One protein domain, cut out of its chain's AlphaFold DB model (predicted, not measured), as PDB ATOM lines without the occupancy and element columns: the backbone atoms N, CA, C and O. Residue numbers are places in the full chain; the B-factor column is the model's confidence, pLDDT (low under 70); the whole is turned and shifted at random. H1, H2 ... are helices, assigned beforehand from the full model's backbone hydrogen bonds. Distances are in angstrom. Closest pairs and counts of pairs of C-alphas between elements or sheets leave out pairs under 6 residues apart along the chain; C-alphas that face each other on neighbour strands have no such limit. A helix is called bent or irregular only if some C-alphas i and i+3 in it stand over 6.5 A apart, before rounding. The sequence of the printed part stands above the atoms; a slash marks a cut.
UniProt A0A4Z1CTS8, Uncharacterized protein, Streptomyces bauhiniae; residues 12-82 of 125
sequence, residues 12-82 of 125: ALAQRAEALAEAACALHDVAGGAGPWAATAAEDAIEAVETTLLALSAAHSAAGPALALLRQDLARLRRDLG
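This is residues 12 to 82 of the 125 residues of an uncharacterized protein of Streptomyces bauhiniae (UniProt A0A4Z1CTS8). The longest helix, H2, is the middle one of three in a flat zigzag row: H3 folds back on one side of it as a helical hairpin, and H1 runs past its other side across a gap. Residues 28 to 38, of which 28 to 31 belong to H1, stand free. The printed part, 71 residues with three named helices and no named strand, is all helix and only just loose, close to compact, with a radius of gyration of the C-alphas of 13.6 A and spans of 38 by 30 by 16 A.

H2, residues 39 to 59, touches H3, residues 63 to 80; their closest C-alphas, of Ser 57 and Gly 64, are 4.9 A apart. This hairpin runs opposite ways at a shallow tilt of 15 degrees. H1, residues 12 to 31, is near H2, with 7 pairs of C-alphas within 10 A, and apart from H3. Every O i to N i+4 pair is within hydrogen-bond range in H1 and H2, and 12 of 14 in H3.

From first to last C-alpha, H2 measures 30.5 A, H1 28.4 A and H3 25.9 A. C-alpha 12 begins H1 at (27.875, 20.035, 16.537); C-alpha 80 ends H3 at (29.754, -1.341, 45.654). H3 is irregular, with C-alphas 66 and 69 7.0 A apart.

The farthest C-alphas, Gly 35 and Ser 61, are 38.7 A apart. The printed part has no cut and no long link; residue 34 is under pLDDT 70.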
ATOM      1  N   ALA A  12      28.849  20.854  15.823       87.38
ATOM      2  CA  ALA A  12      27.875  20.035  16.537       87.38
ATOM      3  C   ALA A  12      28.479  19.318  17.758       87.38
ATOM      4  O   ALA A  12      27.806  19.183  18.773       87.38
ATOM      5  N   LEU A  13      29.737  18.869  17.686       87.50
ATOM      6  CA  LEU A  13      30.426  18.235  18.812       87.50
ATOM      7  C   LEU A  13      30.702  19.251  19.926       87.50
ATOM      8  O   LEU A  13      30.469  18.937  21.088       87.50
ATOM      9  N   ALA A  14      31.129  20.467  19.570       87.19
ATOM     10  CA  ALA A  14      31.353  21.546  20.533       87.19
ATOM     11  C   ALA A  14      30.070  21.885  21.316       87.19
ATOM     12  O   ALA A  14      30.082  21.855  22.541       87.19
ATOM     13  N   GLN A  15      28.943  22.070  20.617       90.44
ATOM     14  CA  GLN A  15      27.636  22.318  21.248       90.44
ATOM     15  C   GLN A  15      27.195  21.174  22.175       90.44
ATOM     16  O   GLN A  15      26.598  21.400  23.223       90.44
ATOM     17  N   ARG A  16      27.471  19.916  21.802       92.50
ATOM     18  CA  ARG A  16      27.130  18.756  22.642       92.50
ATOM     19  C   ARG A  16      28.018  18.654  23.879       92.50
ATOM     20  O   ARG A  16      27.517  18.258  24.925       92.50
ATOM     21  N   ALA A  17      29.299  18.999  23.765       92.06
ATOM     22  CA  ALA A  17      30.216  19.035  24.901       92.06
ATOM     23  C   ALA A  17      29.828  20.135  25.903       92.06
ATOM     24  O   ALA A  17      29.832  19.888  27.104       92.06
ATOM     25  N   GLU A  18      29.422  21.308  25.409       93.44
ATOM     26  CA  GLU A  18      28.885  22.400  26.229       93.44
ATOM     27  C   GLU A  18      27.611  21.972  26.969       93.44
ATOM     28  O   GLU A  18      27.563  22.025  28.196       93.44
ATOM     29  N   ALA A  19      26.631  21.410  26.254       95.19
ATOM     30  CA  ALA A  19      25.397  20.915  26.866       95.19
ATOM     31  C   ALA A  19      25.639  19.802  27.908       95.19
ATOM     32  O   ALA A  19      24.917  19.710  28.900       95.19
ATOM     33  N   LEU A  20      26.645  18.942  27.700       95.19
ATOM     34  CA  LEU A  20      27.043  17.930  28.683       95.19
ATOM     35  C   LEU A  20      27.605  18.575  29.958       95.19
ATOM     36  O   LEU A  20      27.261  18.137  31.055       95.19
ATOM     37  N   ALA A  21      28.446  19.604  29.822       95.94
ATOM     38  CA  ALA A  21      29.005  20.326  30.961       95.94
ATOM     39  C   ALA A  21      27.904  21.021  31.779       95.94
ATOM     40  O   ALA A  21      27.859  20.866  32.999       95.94
ATOM     41  N   GLU A  22      26.965  21.699  31.113       97.56
ATOM     42  CA  GLU A  22      25.809  22.321  31.771       97.56
ATOM     43  C   GLU A  22      24.938  21.291  32.504       97.56
ATOM     44  O   GLU A  22      24.562  21.496  33.659       97.56
ATOM     45  N   ALA A  23      24.652  20.152  31.865       95.94
ATOM     46  CA  ALA A  23      23.867  19.084  32.475       95.94
ATOM     47  C   ALA A  23      24.557  18.482  33.711       95.94
ATOM     48  O   ALA A  23      23.883  18.160  34.690       95.94
ATOM     49  N   ALA A  24      25.887  18.348  33.689       95.19
ATOM     50  CA  ALA A  24      26.655  17.866  34.833       95.19
ATOM     51  C   ALA A  24      26.580  18.836  36.023       95.19
ATOM     52  O   ALA A  24      26.362  18.395  37.152       95.19
ATOM     53  N   CYS A  25      26.694  20.146  35.774       95.62
ATOM     54  CA  CYS A  25      26.501  21.169  36.804       95.62
ATOM     55  C   CYS A  25      25.082  21.117  37.387       95.62
ATOM     56  O   CYS A  25      24.921  21.007  38.599       95.62
ATOM     57  N   ALA A  26      24.057  21.087  36.533       93.88
ATOM     58  CA  ALA A  26      22.669  21.013  36.985       93.88
ATOM     59  C   ALA A  26      22.384  19.747  37.817       93.88
ATOM     60  O   ALA A  26      21.667  19.804  38.817       93.88
ATOM     61  N   LEU A  27      22.959  18.599  37.436       92.38
ATOM     62  CA  LEU A  27      22.842  17.361  38.209       92.38
ATOM     63  C   LEU A  27      23.504  17.491  39.586       92.38
ATOM     64  O   LEU A  27      22.935  17.031  40.575       92.38
ATOM     65  N   HIS A  28      24.677  18.125  39.658       91.94
ATOM     66  CA  HIS A  28      25.374  18.375  40.918       91.94
ATOM     67  C   HIS A  28      24.543  19.246  41.871       91.94
ATOM     68  O   HIS A  28      24.371  18.878  43.035       91.94
ATOM     69  N   ASP A  29      23.969  20.340  41.367       91.50
ATOM     70  CA  ASP A  29      23.156  21.265  42.164       91.50
ATOM     71  C   ASP A  29      21.931  20.571  42.774       91.50
ATOM     72  O   ASP A  29      21.609  20.760  43.948       91.50
ATOM     73  N   VAL A  30      21.265  19.706  42.001       90.31
ATOM     74  CA  VAL A  30      20.117  18.924  42.489       90.31
ATOM     75  C   VAL A  30      20.562  17.858  43.492       90.31
ATOM     76  O   VAL A  30      19.905  17.659  44.516       90.31
ATOM     77  N   ALA A  31      21.679  17.180  43.231       87.75
ATOM     78  CA  ALA A  31      22.195  16.115  44.084       87.75
ATOM     79  C   ALA A  31      22.623  16.598  45.475       87.75
ATOM     80  O   ALA A  31      22.492  15.846  46.434       87.75
ATOM     81  N   GLY A  32      23.109  17.839  45.593       77.12
ATOM     82  CA  GLY A  32      23.503  18.431  46.874       77.12
ATOM     83  C   GLY A  32      22.338  18.668  47.844       77.12
ATOM     84  O   GLY A  32      22.561  18.755  49.050       77.12
ATOM     85  N   GLY A  33      21.103  18.755  47.336       74.94
ATOM     86  CA  GLY A  33      19.886  18.937  48.138       74.94
ATOM     87  C   GLY A  33      18.939  17.732  48.150       74.94
ATOM     88  O   GLY A  33      18.041  17.661  48.990       74.94
ATOM     89  N   ALA A  34      19.115  16.787  47.228       68.75
ATOM     90  CA  ALA A  34      18.344  15.557  47.173       68.75
ATOM     91  C   ALA A  34      18.945  14.528  48.140       68.75
ATOM     92  O   ALA A  34      20.159  14.391  48.241       68.75
ATOM     93  N   GLY A  35      18.097  13.794  48.863       75.12
ATOM     94  CA  GLY A  35      18.532  12.666  49.688       75.12
ATOM     95  C   GLY A  35      19.209  11.543  48.871       75.12
ATOM     96  O   GLY A  35      19.653  11.752  47.742       75.12
ATOM     97  N   PRO A  36      19.299  10.315  49.407       83.62
ATOM     98  CA  PRO A  36      19.997   9.231  48.720       83.62
ATOM     99  C   PRO A  36      19.430   8.992  47.314       83.62
ATOM    100  O   PRO A  36      18.216   9.009  47.098       83.62
ATOM    101  N   TRP A  37      20.324   8.763  46.355       88.06
ATOM    102  CA  TRP A  37      19.947   8.533  44.966       88.06
ATOM    103  C   TRP A  37      19.238   7.188  44.802       88.06
ATOM    104  O   TRP A  37      19.610   6.187  45.417       88.06
ATOM    105  N   ALA A  38      18.254   7.140  43.904       89.31
ATOM    106  CA  ALA A  38      17.727   5.868  43.427       89.31
ATOM    107  C   ALA A  38      18.823   5.105  42.665       89.31
ATOM    108  O   ALA A  38      19.559   5.704  41.880       89.31
ATOM    109  N   ALA A  39      18.888   3.780  42.835       87.94
ATOM    110  CA  ALA A  39      19.892   2.940  42.174       87.94
ATOM    111  C   ALA A  39      19.909   3.123  40.645       87.94
ATOM    112  O   ALA A  39      20.975   3.191  40.047       87.94
ATOM    113  N   THR A  40      18.738   3.300  40.027       89.06
ATOM    114  CA  THR A  40      18.618   3.563  38.585       89.06
ATOM    115  C   THR A  40      19.206   4.916  38.182       89.06
ATOM    116  O   THR A  40      19.827   5.017  37.137       89.06
ATOM    117  N   ALA A  41      19.058   5.952  39.014       91.06
ATOM    118  CA  ALA A  41      19.642   7.266  38.734       91.06
ATOM    119  C   ALA A  41      21.171   7.244  38.877       91.06
ATOM    120  O   ALA A  41      21.877   7.886  38.103       91.06
ATOM    121  N   ALA A  42      21.687   6.483  39.850       91.00
ATOM    122  CA  ALA A  42      23.123   6.266  39.996       91.00
ATOM    123  C   ALA A  42      23.694   5.474  38.808       91.00
ATOM    124  O   ALA A  42      24.744   5.835  38.285       91.00
ATOM    125  N   GLU A  43      22.986   4.437  38.349       92.25
ATOM    126  CA  GLU A  43      23.361   3.673  37.157       92.25
ATOM    127  C   GLU A  43      23.409   4.546  35.898       92.25
ATOM    128  O   GLU A  43      24.435   4.545  35.218       92.25
ATOM    129  N   ASP A  44      22.362   5.338  35.642       91.75
ATOM    130  CA  ASP A  44      22.286   6.240  34.484       91.75
ATOM    131  C   ASP A  44      23.444   7.259  34.482       91.75
ATOM    132  O   ASP A  44      24.059   7.525  33.447       91.75
ATOM    133  N   ALA A  45      23.778   7.824  35.649       93.56
ATOM    134  CA  ALA A  45      24.883   8.772  35.771       93.56
ATOM    135  C   ALA A  45      26.248   8.107  35.548       93.56
ATOM    136  O   ALA A  45      27.103   8.673  34.865       93.56
ATOM    137  N   ILE A  46      26.451   6.898  36.079       94.19
ATOM    138  CA  ILE A  46      27.683   6.137  35.848       94.19
ATOM    139  C   ILE A  46      27.826   5.805  34.359       94.19
ATOM    140  O   ILE A  46      28.883   6.069  33.791       94.19
ATOM    141  N   GLU A  47      26.774   5.308  33.704       91.94
ATOM    142  CA  GLU A  47      26.796   4.969  32.273       91.94
ATOM    143  C   GLU A  47      27.107   6.197  31.393       91.94
ATOM    144  O   GLU A  47      27.871   6.107  30.424       91.94
ATOM    145  N   ALA A  48      26.586   7.374  31.757       93.88
ATOM    146  CA  ALA A  48      26.895   8.627  31.072       93.88
ATOM    147  C   ALA A  48      28.382   9.017  31.193       93.88
ATOM    148  O   ALA A  48      29.006   9.407  30.196       93.88
ATOM    149  N   VAL A  49      28.978   8.880  32.383       93.94
ATOM    150  CA  VAL A  49      30.415   9.129  32.584       93.94
ATOM    151  C   VAL A  49      31.236   8.121  31.785       93.94
ATOM    152  O   VAL A  49      32.117   8.515  31.024       93.94
ATOM    153  N   GLU A  50      30.918   6.832  31.885       92.62
ATOM    154  CA  GLU A  50      31.599   5.759  31.160       92.62
ATOM    155  C   GLU A  50      31.607   6.001  29.640       92.62
ATOM    156  O   GLU A  50      32.660   5.943  28.996       92.62
ATOM    157  N   THR A  51      30.456   6.375  29.078       92.12
ATOM    158  CA  THR A  51      30.307   6.722  27.656       92.12
ATOM    159  C   THR A  51      31.172   7.925  27.268       92.12
ATOM    160  O   THR A  51      31.818   7.927  26.216       92.12
ATOM    161  N   THR A  52      31.241   8.937  28.133       91.88
ATOM    162  CA  THR A  52      32.067  10.133  27.910       91.88
ATOM    163  C   THR A  52      33.559   9.787  27.908       91.88
ATOM    164  O   THR A  52      34.303  10.243  27.039       91.88
ATOM    165  N   LEU A  53      34.008   8.916  28.818       91.75
ATOM    166  CA  LEU A  53      35.399   8.452  28.864       91.75
ATOM    167  C   LEU A  53      35.789   7.648  27.626       91.75
ATOM    168  O   LEU A  53      36.919   7.772  27.140       91.75
ATOM    169  N   LEU A  54      34.864   6.844  27.098       88.44
ATOM    170  CA  LEU A  54      35.072   6.118  25.850       88.44
ATOM    171  C   LEU A  54      35.253   7.087  24.672       88.44
ATOM    172  O   LEU A  54      36.200   6.933  23.900       88.44
ATOM    173  N   ALA A  55      34.402   8.112  24.572       88.56
ATOM    174  CA  ALA A  55      34.499   9.130  23.528       88.56
ATOM    175  C   ALA A  55      35.827   9.908  23.595       88.56
ATOM    176  O   ALA A  55      36.483  10.099  22.571       88.56
ATOM    177  N   LEU A  56      36.270  10.292  24.797       88.75
ATOM    178  CA  LEU A  56      37.554  10.974  25.002       88.75
ATOM    179  C   LEU A  56      38.751  10.085  24.642       88.75
ATOM    180  O   LEU A  56      39.684  10.540  23.979       88.75
ATOM    181  N   SER A  57      38.709   8.806  25.027       87.81
ATOM    182  CA  SER A  57      39.760   7.835  24.691       87.81
ATOM    183  C   SER A  57      39.872   7.606  23.180       87.81
ATOM    184  O   SER A  57      40.972   7.423  22.667       87.81
ATOM    185  N   ALA A  58      38.744   7.634  22.460       85.94
ATOM    186  CA  ALA A  58      38.715   7.518  21.003       85.94
ATOM    187  C   ALA A  58      39.225   8.787  20.297       85.94
ATOM    188  O   ALA A  58      39.844   8.694  19.239       85.94
ATOM    189  N   ALA A  59      38.986   9.967  20.878       86.31
ATOM    190  CA  ALA A  59      39.427  11.242  20.320       86.31
ATOM    191  C   ALA A  59      40.929  11.502  20.519       86.31
ATOM    192  O   ALA A  59      41.553  12.166  19.689       86.31
ATOM    193  N   HIS A  60      41.522  11.001  21.609       82.94
ATOM    194  CA  HIS A  60      42.921  11.265  21.927       82.94
ATOM    195  C   HIS A  60      43.629  10.036  22.503       82.94
ATOM    196  O   HIS A  60      43.356   9.605  23.621       82.94
ATOM    197  N   SER A  61      44.610   9.502  21.771       78.81
ATOM    198  CA  SER A  61      45.352   8.295  22.171       78.81
ATOM    199  C   SER A  61      46.078   8.444  23.513       78.81
ATOM    200  O   SER A  61      46.178   7.476  24.266       78.81
ATOM    201  N   ALA A  62      46.525   9.657  23.857       84.00
ATOM    202  CA  ALA A  62      47.143   9.943  25.152       84.00
ATOM    203  C   ALA A  62      46.133   9.995  26.316       84.00
ATOM    204  O   ALA A  62      46.536   9.884  27.472       84.00
ATOM    205  N   ALA A  63      44.827  10.118  26.041       82.75
ATOM    206  CA  ALA A  63      43.800  10.094  27.082       82.75
ATOM    207  C   ALA A  63      43.592   8.685  27.656       82.75
ATOM    208  O   ALA A  63      43.254   8.556  28.825       82.75
ATOM    209  N   GLY A  64      43.844   7.622  26.882       82.31
ATOM    210  CA  GLY A  64      43.629   6.239  27.325       82.31
ATOM    211  C   GLY A  64      44.302   5.904  28.667       82.31
ATOM    212  O   GLY A  64      43.602   5.503  29.600       82.31
ATOM    213  N   PRO A  65      45.627   6.107  28.813       85.12
ATOM    214  CA  PRO A  65      46.319   5.903  30.086       85.12
ATOM    215  C   PRO A  65      45.808   6.812  31.212       85.12
ATOM    216  O   PRO A  65      45.632   6.346  32.334       85.12
ATOM    217  N   ALA A  66      45.525   8.085  30.913       87.38
ATOM    218  CA  ALA A  66      45.047   9.051  31.904       87.38
ATOM    219  C   ALA A  66      43.653   8.693  32.453       87.38
ATOM    220  O   ALA A  66      43.378   8.900  33.631       87.38
ATOM    221  N   LEU A  67      42.784   8.116  31.618       90.81
ATOM    222  CA  LEU A  67      41.418   7.739  31.989       90.81
ATOM    223  C   LEU A  67      41.310   6.310  32.547       90.81
ATOM    224  O   LEU A  67      40.246   5.921  33.031       90.81
ATOM    225  N   ALA A  68      42.382   5.513  32.505       88.00
ATOM    226  CA  ALA A  68      42.361   4.116  32.940       88.00
ATOM    227  C   ALA A  68      41.994   3.962  34.426       88.00
ATOM    228  O   ALA A  68      41.190   3.093  34.764       88.00
ATOM    229  N   LEU A  69      42.537   4.824  35.292       88.88
ATOM    230  CA  LEU A  69      42.234   4.819  36.728       88.88
ATOM    231  C   LEU A  69      40.760   5.137  36.985       88.88
ATOM    232  O   LEU A  69      40.078   4.385  37.674       88.88
ATOM    233  N   LEU A  70      40.227   6.163  36.321       91.12
ATOM    234  CA  LEU A  70      38.825   6.544  36.473       91.12
ATOM    235  C   LEU A  70      37.868   5.417  36.051       91.12
ATOM    236  O   LEU A  70      36.856   5.175  36.700       91.12
ATOM    237  N   ARG A  71      38.209   4.666  34.999       90.38
ATOM    238  CA  ARG A  71      37.428   3.488  34.584       90.38
ATOM    239  C   ARG A  71      37.467   2.362  35.622       90.38
ATOM    240  O   ARG A  71      36.473   1.661  35.794       90.38
ATOM    241  N   GLN A  72      38.593   2.174  36.311       91.06
ATOM    242  CA  GLN A  72      38.698   1.204  37.406       91.06
ATOM    243  C   GLN A  72      37.865   1.629  38.618       91.06
ATOM    244  O   GLN A  72      37.194   0.783  39.217       91.06
ATOM    245  N   ASP A  73      37.873   2.921  38.942       93.88
ATOM    246  CA  ASP A  73      37.097   3.484  40.044       93.88
ATOM    247  C   ASP A  73      35.593   3.379  39.780       93.88
ATOM    248  O   ASP A  73      34.854   2.925  40.652       93.88
ATOM    249  N   LEU A  74      35.136   3.661  38.556       93.31
ATOM    250  CA  LEU A  74      33.735   3.455  38.168       93.31
ATOM    251  C   LEU A  74      33.336   1.978  38.240       93.31
ATOM    252  O   LEU A  74      32.286   1.650  38.787       93.31
ATOM    253  N   ALA A  75      34.195   1.061  37.787       91.50
ATOM    254  CA  ALA A  75      33.927  -0.370  37.910       91.50
ATOM    255  C   ALA A  75      33.843  -0.829  39.378       91.50
ATOM    256  O   ALA A  75      33.085  -1.747  39.691       91.50
ATOM    257  N   ARG A  76      34.621  -0.219  40.283       93.75
ATOM    258  CA  ARG A  76      34.510  -0.457  41.728       93.75
ATOM    259  C   ARG A  76      33.197   0.096  42.269       93.75
ATOM    260  O   ARG A  76      32.463  -0.659  42.891       93.75
ATOM    261  N   LEU A  77      32.867   1.340  41.937       93.12
ATOM    262  CA  LEU A  77      31.623   1.981  42.348       93.12
ATOM    263  C   LEU A  77      30.393   1.167  41.921       93.12
ATOM    264  O   LEU A  77      29.496   0.948  42.727       93.12
ATOM    265  N   ARG A  78      30.369   0.639  40.689       93.50
ATOM    266  CA  ARG A  78      29.284  -0.242  40.227       93.50
ATOM    267  C   ARG A  78      29.143  -1.490  41.098       93.50
ATOM    268  O   ARG A  78      28.024  -1.847  41.449       93.50
ATOM    269  N   ARG A  79      30.256  -2.126  41.485       93.50
ATOM    270  CA  ARG A  79      30.231  -3.290  42.389       93.50
ATOM    271  C   ARG A  79      29.704  -2.922  43.771       93.50
ATOM    272  O   ARG A  79      28.859  -3.644  44.290       93.50
ATOM    273  N   ASP A  80      30.163  -1.806  44.325       93.31
ATOM    274  CA  ASP A  80      29.754  -1.341  45.654       93.31
ATOM    275  C   ASP A  80      28.254  -0.995  45.694       93.31
ATOM    276  O   ASP A  80      27.587  -1.209  46.704       93.31
ATOM    277  N   LEU A  81      27.702  -0.532  44.569       90.62
ATOM    278  CA  LEU A  81      26.277  -0.244  44.392       90.62
ATOM    279  C   LEU A  81      25.440  -1.460  43.944       90.62
ATOM    280  O   LEU A  81      24.230  -1.329  43.767       90.62
ATOM    281  N   GLY A  82      26.050  -2.633  43.733       93.06
ATOM    282  CA  GLY A  82      25.353  -3.829  43.243       93.06
ATOM    283  C   GLY A  82      24.807  -3.706  41.812       93.06
ATOM    284  O   GLY A  82      23.854  -4.397  41.454       93.06
TER     285      GLY A  82